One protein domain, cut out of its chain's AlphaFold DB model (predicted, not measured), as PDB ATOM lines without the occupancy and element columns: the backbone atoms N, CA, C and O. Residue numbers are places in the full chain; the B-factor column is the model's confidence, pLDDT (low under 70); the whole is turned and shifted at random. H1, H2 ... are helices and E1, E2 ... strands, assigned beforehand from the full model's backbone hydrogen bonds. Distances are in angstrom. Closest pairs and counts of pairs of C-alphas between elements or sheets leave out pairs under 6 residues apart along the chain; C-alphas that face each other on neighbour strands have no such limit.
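What this domain is: This is residues 2 to 64 of the 576 residues of an uncharacterized protein of uncultured Thermomicrobiales bacterium (UniProt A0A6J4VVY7). The domain has little regular structure: a loop-built body in which the short strand E1 runs between two stretches too short to be named, residues 15 to 16 and 37 to 38. A small turned-back loop, residues 46 to 52, and a one-turn helix, H1, near the last printed residue lie away from E1. The printed part has 63 residues, with one named strand, then one named helix; the class is mixed, with only 7 residues in named elements. It is compact and rounded, with a radius of gyration of the C-alphas of 11.4 A and spans of 30 by 30 by 20 A.

How they stand to each other: E1, residues 22 to 24, pairs with no named strand. Its residues 23 to 24 pair antiparallel with residues 15 to 16, and its residues 22 to 23 with residues 37 to 38, also antiparallel. Residues 46 to 47 pair antiparallel with residues 51 to 52. H1, residues 59 to 62, is apart from E1. It is too short for an O i to N i+4 pair; its one O i to N i+3 pair is within hydrogen-bond range.

Where its parts are: E1 begins at C-alpha 22, (-38.763, 17.934, -20.507), and is 6.9 A long. H1, 5.1 A long, ends at C-alpha 62, (-41.770, 8.831, -8.226).

The domain as a whole: The C-alphas farthest apart, of His 2 and Asp 33, are 33.7 A apart. The link from E1 to H1 is long, 34 residues, and the printed part has no cut. The model's pLDDT is under 70 at residues 2 to 5, 30 to 34, 47 to 50 and 61 to 64.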
ATOM      1  N   HIS A   2     -16.839  14.579  -6.685       45.34
ATOM      2  CA  HIS A   2     -17.816  13.655  -7.303       45.34
ATOM      3  C   HIS A   2     -19.297  14.104  -7.272       45.34
ATOM      4  O   HIS A   2     -20.145  13.417  -7.822       45.34
ATOM      5  N   ALA A   3     -19.633  15.248  -6.664       55.31
ATOM      6  CA  ALA A   3     -21.029  15.650  -6.428       55.31
ATOM      7  C   ALA A   3     -21.682  16.483  -7.555       55.31
ATOM      8  O   ALA A   3     -22.866  16.808  -7.465       55.31
ATOM      9  N   VAL A   4     -20.930  16.873  -8.592       57.28
ATOM     10  CA  VAL A   4     -21.441  17.736  -9.681       57.28
ATOM     11  C   VAL A   4     -21.979  16.912 -10.856       57.28
ATOM     12  O   VAL A   4     -22.905  17.342 -11.533       57.28
ATOM     13  N   THR A   5     -21.476  15.692 -11.063       58.97
ATOM     14  CA  THR A   5     -21.863  14.837 -12.201       58.97
ATOM     15  C   THR A   5     -23.253  14.207 -12.064       58.97
ATOM     16  O   THR A   5     -23.794  13.719 -13.054       58.97
ATOM     17  N   GLN A   6     -23.857  14.244 -10.871       72.94
ATOM     18  CA  GLN A   6     -25.193  13.691 -10.609       72.94
ATOM     19  C   GLN A   6     -26.334  14.706 -10.773       72.94
ATOM     20  O   GLN A   6     -27.494  14.333 -10.657       72.94
ATOM     21  N   ARG A   7     -26.047  15.981 -11.059       84.00
ATOM     22  CA  ARG A   7     -27.059  17.052 -11.039       84.00
ATOM     23  C   ARG A   7     -27.739  17.268 -12.388       84.00
ATOM     24  O   ARG A   7     -27.851  18.389 -12.866       84.00
ATOM     25  N   LYS A   8     -28.157  16.186 -13.037       91.44
ATOM     26  CA  LYS A   8     -28.827  16.245 -14.345       91.44
ATOM     27  C   LYS A   8     -30.296  16.641 -14.182       91.44
ATOM     28  O   LYS A   8     -30.922  16.242 -13.196       91.44
ATOM     29  N   CYS A   9     -30.866  17.379 -15.132       90.31
ATOM     30  CA  CYS A   9     -32.278  17.774 -15.106       90.31
ATOM     31  C   CYS A   9     -33.220  16.583 -14.926       90.31
ATOM     32  O   CYS A   9     -34.097  16.655 -14.080       90.31
ATOM     33  N   GLY A  10     -32.966  15.457 -15.594       90.81
ATOM     34  CA  GLY A  10     -33.769  14.235 -15.468       90.81
ATOM     35  C   GLY A  10     -33.774  13.602 -14.070       90.81
ATOM     36  O   GLY A  10     -34.577  12.721 -13.807       90.81
ATOM     37  N   THR A  11     -32.901  14.051 -13.163       93.31
ATOM     38  CA  THR A  11     -32.871  13.625 -11.748       93.31
ATOM     39  C   THR A  11     -33.399  14.697 -10.793       93.31
ATOM     40  O   THR A  11     -33.381  14.516  -9.575       93.31
ATOM     41  N   CYS A  12     -33.827  15.843 -11.324       93.31
ATOM     42  CA  CYS A  12     -34.368  16.945 -10.549       93.31
ATOM     43  C   CYS A  12     -35.855  16.711 -10.275       93.31
ATOM     44  O   CYS A  12     -36.618  16.463 -11.202       93.31
ATOM     45  N   ARG A  13     -36.301  16.909  -9.031       93.88
ATOM     46  CA  ARG A  13     -37.722  16.804  -8.642       93.88
ATOM     47  C   ARG A  13     -38.656  17.778  -9.371       93.88
ATOM     48  O   ARG A  13     -39.865  17.656  -9.274       93.88
ATOM     49  N   PHE A  14     -38.096  18.809 -10.004       93.00
ATOM     50  CA  PHE A  14     -38.848  19.844 -10.713       93.00
ATOM     51  C   PHE A  14     -38.852  19.649 -12.233       93.00
ATOM     52  O   PHE A  14     -39.320  20.535 -12.948       93.00
ATOM     53  N   TYR A  15     -38.265  18.561 -12.730       93.56
ATOM     54  CA  TYR A  15     -38.239  18.246 -14.149       93.56
ATOM     55  C   TYR A  15     -39.456  17.402 -14.517       93.56
ATOM     56  O   TYR A  15     -39.615  16.290 -14.023       93.56
ATOM     57  N   GLU A  16     -40.294  17.924 -15.401       93.81
ATOM     58  CA  GLU A  16     -41.386  17.184 -16.021       93.81
ATOM     59  C   GLU A  16     -40.884  16.593 -17.333       93.81
ATOM     60  O   GLU A  16     -40.513  17.333 -18.247       93.81
ATOM     61  N   ALA A  17     -40.836  15.267 -17.423       93.81
ATOM     62  CA  ALA A  17     -40.374  14.588 -18.625       93.81
ATOM     63  C   ALA A  17     -41.393  14.732 -19.768       93.81
ATOM     64  O   ALA A  17     -42.580  14.485 -19.590       93.81
ATOM     65  N   GLY A  18     -40.915  15.091 -20.960       92.50
ATOM     66  CA  GLY A  18     -41.654  14.932 -22.215       92.50
ATOM     67  C   GLY A  18     -40.983  13.893 -23.115       92.50
ATOM     68  O   GLY A  18     -39.952  13.325 -22.760       92.50
ATOM     69  N   ALA A  19     -41.555  13.652 -24.299       87.94
ATOM     70  CA  ALA A  19     -41.124  12.567 -25.194       87.94
ATOM     71  C   ALA A  19     -39.643  12.649 -25.623       87.94
ATOM     72  O   ALA A  19     -38.985  11.626 -25.770       87.94
ATOM     73  N   GLN A  20     -39.119  13.862 -25.828       88.19
ATOM     74  CA  GLN A  20     -37.714  14.103 -26.213       88.19
ATOM     75  C   GLN A  20     -37.040  15.183 -25.356       88.19
ATOM     76  O   GLN A  20     -35.832  15.145 -25.116       88.19
ATOM     77  N   HIS A  21     -37.829  16.135 -24.864       91.56
ATOM     78  CA  HIS A  21     -37.410  17.218 -23.984       91.56
ATOM     79  C   HIS A  21     -38.404  17.304 -22.836       91.56
ATOM     80  O   HIS A  21     -39.596  17.084 -23.042       91.56
ATOM     81  N   GLY A  22     -37.918  17.611 -21.643       91.81
ATOM     82  CA  GLY A  22     -38.763  17.934 -20.507       91.81
ATOM     83  C   GLY A  22     -38.764  19.422 -20.213       91.81
ATOM     84  O   GLY A  22     -38.078  20.210 -20.863       91.81
ATOM     85  N   SER A  23     -39.540  19.808 -19.214       91.25
ATOM     86  CA  SER A  23     -39.606  21.180 -18.739       91.25
ATOM     87  C   SER A  23     -39.214  21.294 -17.275       91.25
ATOM     88  O   SER A  23     -39.480  20.400 -16.480       91.25
ATOM     89  N   CYS A  24     -38.558  22.391 -16.896       90.19
ATOM     90  CA  CYS A  24     -38.245  22.667 -15.494       90.19
ATOM     91  C   CYS A  24     -39.285  23.615 -14.886       90.19
ATOM     92  O   CYS A  24     -39.388  24.768 -15.304       90.19
ATOM     93  N   ARG A  25     -40.004  23.157 -13.855       89.75
ATOM     94  CA  ARG A  25     -40.987  23.947 -13.088       89.75
ATOM     95  C   ARG A  25     -40.457  24.451 -11.746       89.75
ATOM     96  O   ARG A  25     -41.216  24.660 -10.803       89.75
ATOM     97  N   ASN A  26     -39.145  24.618 -11.618       88.19
ATOM     98  CA  ASN A  26     -38.558  25.011 -10.344       88.19
ATOM     99  C   ASN A  26     -39.004  26.434  -9.948       88.19
ATOM    100  O   ASN A  26     -38.639  27.388 -10.636       88.19
ATOM    101  N   PRO A  27     -39.729  26.622  -8.828       82.25
ATOM    102  CA  PRO A  27     -40.251  27.930  -8.433       82.25
ATOM    103  C   PRO A  27     -39.146  28.917  -8.037       82.25
ATOM    104  O   PRO A  27     -39.359  30.128  -8.058       82.25
ATOM    105  N   ALA A  28     -37.957  28.415  -7.682       81.81
ATOM    106  CA  ALA A  28     -36.791  29.247  -7.402       81.81
ATOM    107  C   ALA A  28     -36.138  29.795  -8.681       81.81
ATOM    108  O   ALA A  28     -35.312  30.706  -8.594       81.81
ATOM    109  N   TYR A  29     -36.501  29.265  -9.855       78.12
ATOM    110  CA  TYR A  29     -36.091  29.813 -11.138       78.12
ATOM    111  C   TYR A  29     -36.939  31.062 -11.417       78.12
ATOM    112  O   TYR A  29     -38.151  30.953 -11.619       78.12
ATOM    113  N   PRO A  30     -36.357  32.273 -11.376       60.19
ATOM    114  CA  PRO A  30     -37.134  33.491 -11.513       60.19
ATOM    115  C   PRO A  30     -37.667  33.592 -12.944       60.19
ATOM    116  O   PRO A  30     -36.907  33.872 -13.866       60.19
ATOM    117  N   ARG A  31     -38.973  33.323 -13.083       56.31
ATOM    118  CA  ARG A  31     -39.879  33.687 -14.185       56.31
ATOM    119  C   ARG A  31     -39.174  33.939 -15.521       56.31
ATOM    120  O   ARG A  31     -38.949  35.082 -15.911       56.31
ATOM    121  N   ARG A  32     -38.891  32.860 -16.248       55.34
ATOM    122  CA  ARG A  32     -39.152  32.911 -17.684       55.34
ATOM    123  C   ARG A  32     -40.637  32.619 -17.831       55.34
ATOM    124  O   ARG A  32     -41.104  31.614 -17.307       55.34
ATOM    125  N   ASP A  33     -41.361  33.510 -18.494       57.97
ATOM    126  CA  ASP A  33     -42.718  33.208 -18.960       57.97
ATOM    127  C   ASP A  33     -42.695  32.036 -19.971       57.97
ATOM    128  O   ASP A  33     -43.715  31.402 -20.226       57.97
ATOM    129  N   ASP A  34     -41.498  31.685 -20.454       62.03
ATOM    130  CA  ASP A  34     -41.215  30.536 -21.296       62.03
ATOM    131  C   ASP A  34     -40.749  29.340 -20.457       62.03
ATOM    132  O   ASP A  34     -39.699  29.357 -19.803       62.03
ATOM    133  N   VAL A  35     -41.532  28.270 -20.520       74.81
ATOM    134  CA  VAL A  35     -41.161  26.940 -20.044       74.81
ATOM    135  C   VAL A  35     -39.836  26.535 -20.707       74.81
ATOM    136  O   VAL A  35     -39.773  26.331 -21.917       74.81
ATOM    137  N   ALA A  36     -38.753  26.452 -19.929       76.94
ATOM    138  CA  ALA A  36     -37.449  26.069 -20.464       76.94
ATOM    139  C   ALA A  36     -37.461  24.580 -20.835       76.94
ATOM    140  O   ALA A  36     -37.485  23.723 -19.948       76.94
ATOM    141  N   LEU A  37     -37.442  24.294 -22.141       86.69
ATOM    142  CA  LEU A  37     -37.250  22.950 -22.678       86.69
ATOM    143  C   LEU A  37     -35.805  22.516 -22.429       86.69
ATOM    144  O   LEU A  37     -34.868  23.190 -22.854       86.69
ATOM    145  N   LEU A  38     -35.639  21.415 -21.705       90.12
ATOM    146  CA  LEU A  38     -34.355  20.891 -21.257       90.12
ATOM    147  C   LEU A  38     -34.278  19.403 -21.577       90.12
ATOM    148  O   LEU A  38     -35.269  18.678 -21.462       90.12
ATOM    149  N   ARG A  39     -33.096  18.923 -21.953       90.44
ATOM    150  CA  ARG A  39     -32.859  17.481 -22.090       90.44
ATOM    151  C   ARG A  39     -32.635  16.835 -20.715       90.44
ATOM    152  O   ARG A  39     -32.175  17.512 -19.788       90.44
ATOM    153  N   PRO A  40     -32.910  15.528 -20.552       90.50
ATOM    154  CA  PRO A  40     -32.721  14.836 -19.275       90.50
ATOM    155  C   PRO A  40     -31.279  14.909 -18.756       90.50
ATOM    156  O   PRO A  40     -31.050  14.880 -17.551       90.50
ATOM    157  N   ASP A  41     -30.303  15.001 -19.652       90.62
ATOM    158  CA  ASP A  41     -28.874  15.036 -19.368       90.62
ATOM    159  C   ASP A  41     -28.292  16.449 -19.198       90.62
ATOM    160  O   ASP A  41     -27.136  16.582 -18.794       90.62
ATOM    161  N   GLU A  42     -29.090  17.499 -19.417       87.69
ATOM    162  CA  GLU A  42     -28.656  18.893 -19.304       87.69
ATOM    163  C   GLU A  42     -28.651  19.424 -17.860       87.69
ATOM    164  O   GLU A  42     -29.360  18.950 -16.970       87.69
ATOM    165  N   LEU A  43     -27.851  20.471 -17.635       83.50
ATOM    166  CA  LEU A  43     -27.736  21.217 -16.375       83.50
ATOM    167  C   LEU A  43     -28.604  22.485 -16.418       83.50
ATOM    168  O   LEU A  43     -28.105  23.606 -16.360       83.50
ATOM    169  N   GLY A  44     -29.917  22.316 -16.543       79.44
ATOM    170  CA  GLY A  44     -30.865  23.428 -16.696       79.44
ATOM    171  C   GLY A  44     -31.239  24.167 -15.409       79.44
ATOM    172  O   GLY A  44     -31.717  25.293 -15.469       79.44
ATOM    173  N   CYS A  45     -31.008  23.579 -14.231       78.06
ATOM    174  CA  CYS A  45     -31.389  24.171 -12.938       78.06
ATOM    175  C   CYS A  45     -30.356  25.162 -12.360       78.06
ATOM    176  O   CYS A  45     -30.375  25.434 -11.156       78.06
ATOM    177  N   ARG A  46     -29.456  25.724 -13.181       75.56
ATOM    178  CA  ARG A  46     -28.424  26.674 -12.726       75.56
ATOM    179  C   ARG A  46     -28.708  28.097 -13.194       75.56
ATOM    180  O   ARG A  46     -28.626  28.395 -14.380       75.56
ATOM    181  N   ALA A  47     -28.918  29.012 -12.247       67.44
ATOM    182  CA  ALA A  47     -28.880  30.444 -12.537       67.44
ATOM    183  C   ALA A  47     -27.450  30.969 -12.355       67.44
ATOM    184  O   ALA A  47     -27.034  31.364 -11.261       67.44
ATOM    185  N   GLY A  48     -26.690  30.960 -13.449       64.12
ATOM    186  CA  GLY A  48     -25.290  31.371 -13.452       64.12
ATOM    187  C   GLY A  48     -24.373  30.393 -12.710       64.12
ATOM    188  O   GLY A  48     -24.705  29.237 -12.458       64.12
ATOM    189  N   TRP A  49     -23.174  30.861 -12.363       46.62
ATOM    190  CA  TRP A  49     -22.098  29.994 -11.875       46.62
ATOM    191  C   TRP A  49     -22.249  29.575 -10.403       46.62
ATOM    192  O   TRP A  49     -21.653  28.580  -9.998       46.62
ATOM    193  N   GLY A  50     -23.072  30.275  -9.612       60.12
ATOM    194  CA  GLY A  50     -23.084  30.144  -8.148       60.12
ATOM    195  C   GLY A  50     -24.393  29.693  -7.495       60.12
ATOM    196  O   GLY A  50     -24.401  29.502  -6.283       60.12
ATOM    197  N   LYS A  51     -25.496  29.536  -8.239       75.31
ATOM    198  CA  LYS A  51     -26.782  29.101  -7.670       75.31
ATOM    199  C   LYS A  51     -27.292  27.877  -8.406       75.31
ATOM    200  O   LYS A  51     -27.688  27.958  -9.568       75.31
ATOM    201  N   ASP A  52     -27.235  26.752  -7.711       79.31
ATOM    202  CA  ASP A  52     -27.814  25.501  -8.160       79.31
ATOM    203  C   ASP A  52     -29.146  25.305  -7.445       79.31
ATOM    204  O   ASP A  52     -29.182  25.182  -6.220       79.31
ATOM    205  N   TYR A  53     -30.236  25.348  -8.204       84.75
ATOM    206  CA  TYR A  53     -31.573  25.106  -7.674       84.75
ATOM    207  C   TYR A  53     -31.990  23.642  -7.821       84.75
ATOM    208  O   TYR A  53     -33.146  23.304  -7.568       84.75
ATOM    209  N   TRP A  54     -31.074  22.770  -8.248       90.94
ATOM    210  CA  TRP A  54     -31.327  21.346  -8.358       90.94
ATOM    211  C   TRP A  54     -31.680  20.739  -6.997       90.94
ATOM    212  O   TRP A  54     -31.020  20.981  -5.985       90.94
ATOM    213  N   ALA A  55     -32.729  19.923  -6.989       89.75
ATOM    214  CA  ALA A  55     -33.139  19.131  -5.844       89.75
ATOM    215  C   ALA A  55     -33.411  17.709  -6.329       89.75
ATOM    216  O   ALA A  55     -34.169  17.530  -7.281       89.75
ATOM    217  N   LEU A  56     -32.778  16.723  -5.692       90.44
ATOM    218  CA  LEU A  56     -32.881  15.317  -6.071       90.44
ATOM    219  C   LEU A  56     -34.344  14.853  -6.027       90.44
ATOM    220  O   LEU A  56     -35.043  15.105  -5.043       90.44
ATOM    221  N   ALA A  57     -34.792  14.168  -7.078       88.88
ATOM    222  CA  ALA A  57     -36.037  13.415  -7.058       88.88
ATOM    223  C   ALA A  57     -35.882  12.242  -6.081       88.88
ATOM    224  O   ALA A  57     -35.099  11.320  -6.315       88.88
ATOM    225  N   THR A  58     -36.568  12.296  -4.942       86.12
ATOM    226  CA  THR A  58     -36.610  11.170  -4.007       86.12
ATOM    227  C   THR A  58     -37.516  10.080  -4.585       86.12
ATOM    228  O   THR A  58     -38.596  10.416  -5.069       86.12
ATOM    229  N   PRO A  59     -37.130   8.791  -4.530       77.25
ATOM    230  CA  PRO A  59     -37.924   7.693  -5.097       77.25
ATOM    231  C   PRO A  59     -39.336   7.612  -4.502       77.25
ATOM    232  O   PRO A  59     -40.274   7.267  -5.201       77.25
ATOM    233  N   GLU A  60     -39.510   8.062  -3.259       79.38
ATOM    234  CA  GLU A  60     -40.811   8.173  -2.584       79.38
ATOM    235  C   GLU A  60     -41.805   9.117  -3.295       79.38
ATOM    236  O   GLU A  60     -43.007   9.018  -3.084       79.38
ATOM    237  N   MET A  61     -41.322  10.019  -4.161       62.38
ATOM    238  CA  MET A  61     -42.166  10.894  -4.985       62.38
ATOM    239  C   MET A  61     -42.398  10.366  -6.406       62.38
ATOM    240  O   MET A  61     -43.280  10.879  -7.083       62.38
ATOM    241  N   ALA A  62     -41.621   9.383  -6.876       58.44
ATOM    242  CA  ALA A  62     -41.770   8.831  -8.226       58.44
ATOM    243  C   ALA A  62     -42.982   7.890  -8.348       58.44
ATOM    244  O   ALA A  62     -43.516   7.734  -9.441       58.44
ATOM    245  N   ASP A  63     -43.432   7.317  -7.226       53.62
ATOM    246  CA  ASP A  63     -44.599   6.426  -7.157       53.62
ATOM    247  C   ASP A  63     -45.916   7.168  -6.865       53.62
ATOM    248  O   ASP A  63     -46.978   6.547  -6.781       53.62
ATOM    249  N   LEU A  64     -45.882   8.499  -6.713       53.31
ATOM    250  CA  LEU A  64     -47.109   9.290  -6.672       53.31
ATOM    251  C   LEU A  64     -47.670   9.367  -8.103       53.31
ATOM    252  O   LEU A  64     -46.972   9.871  -8.986       53.31
TER     253      LEU A  64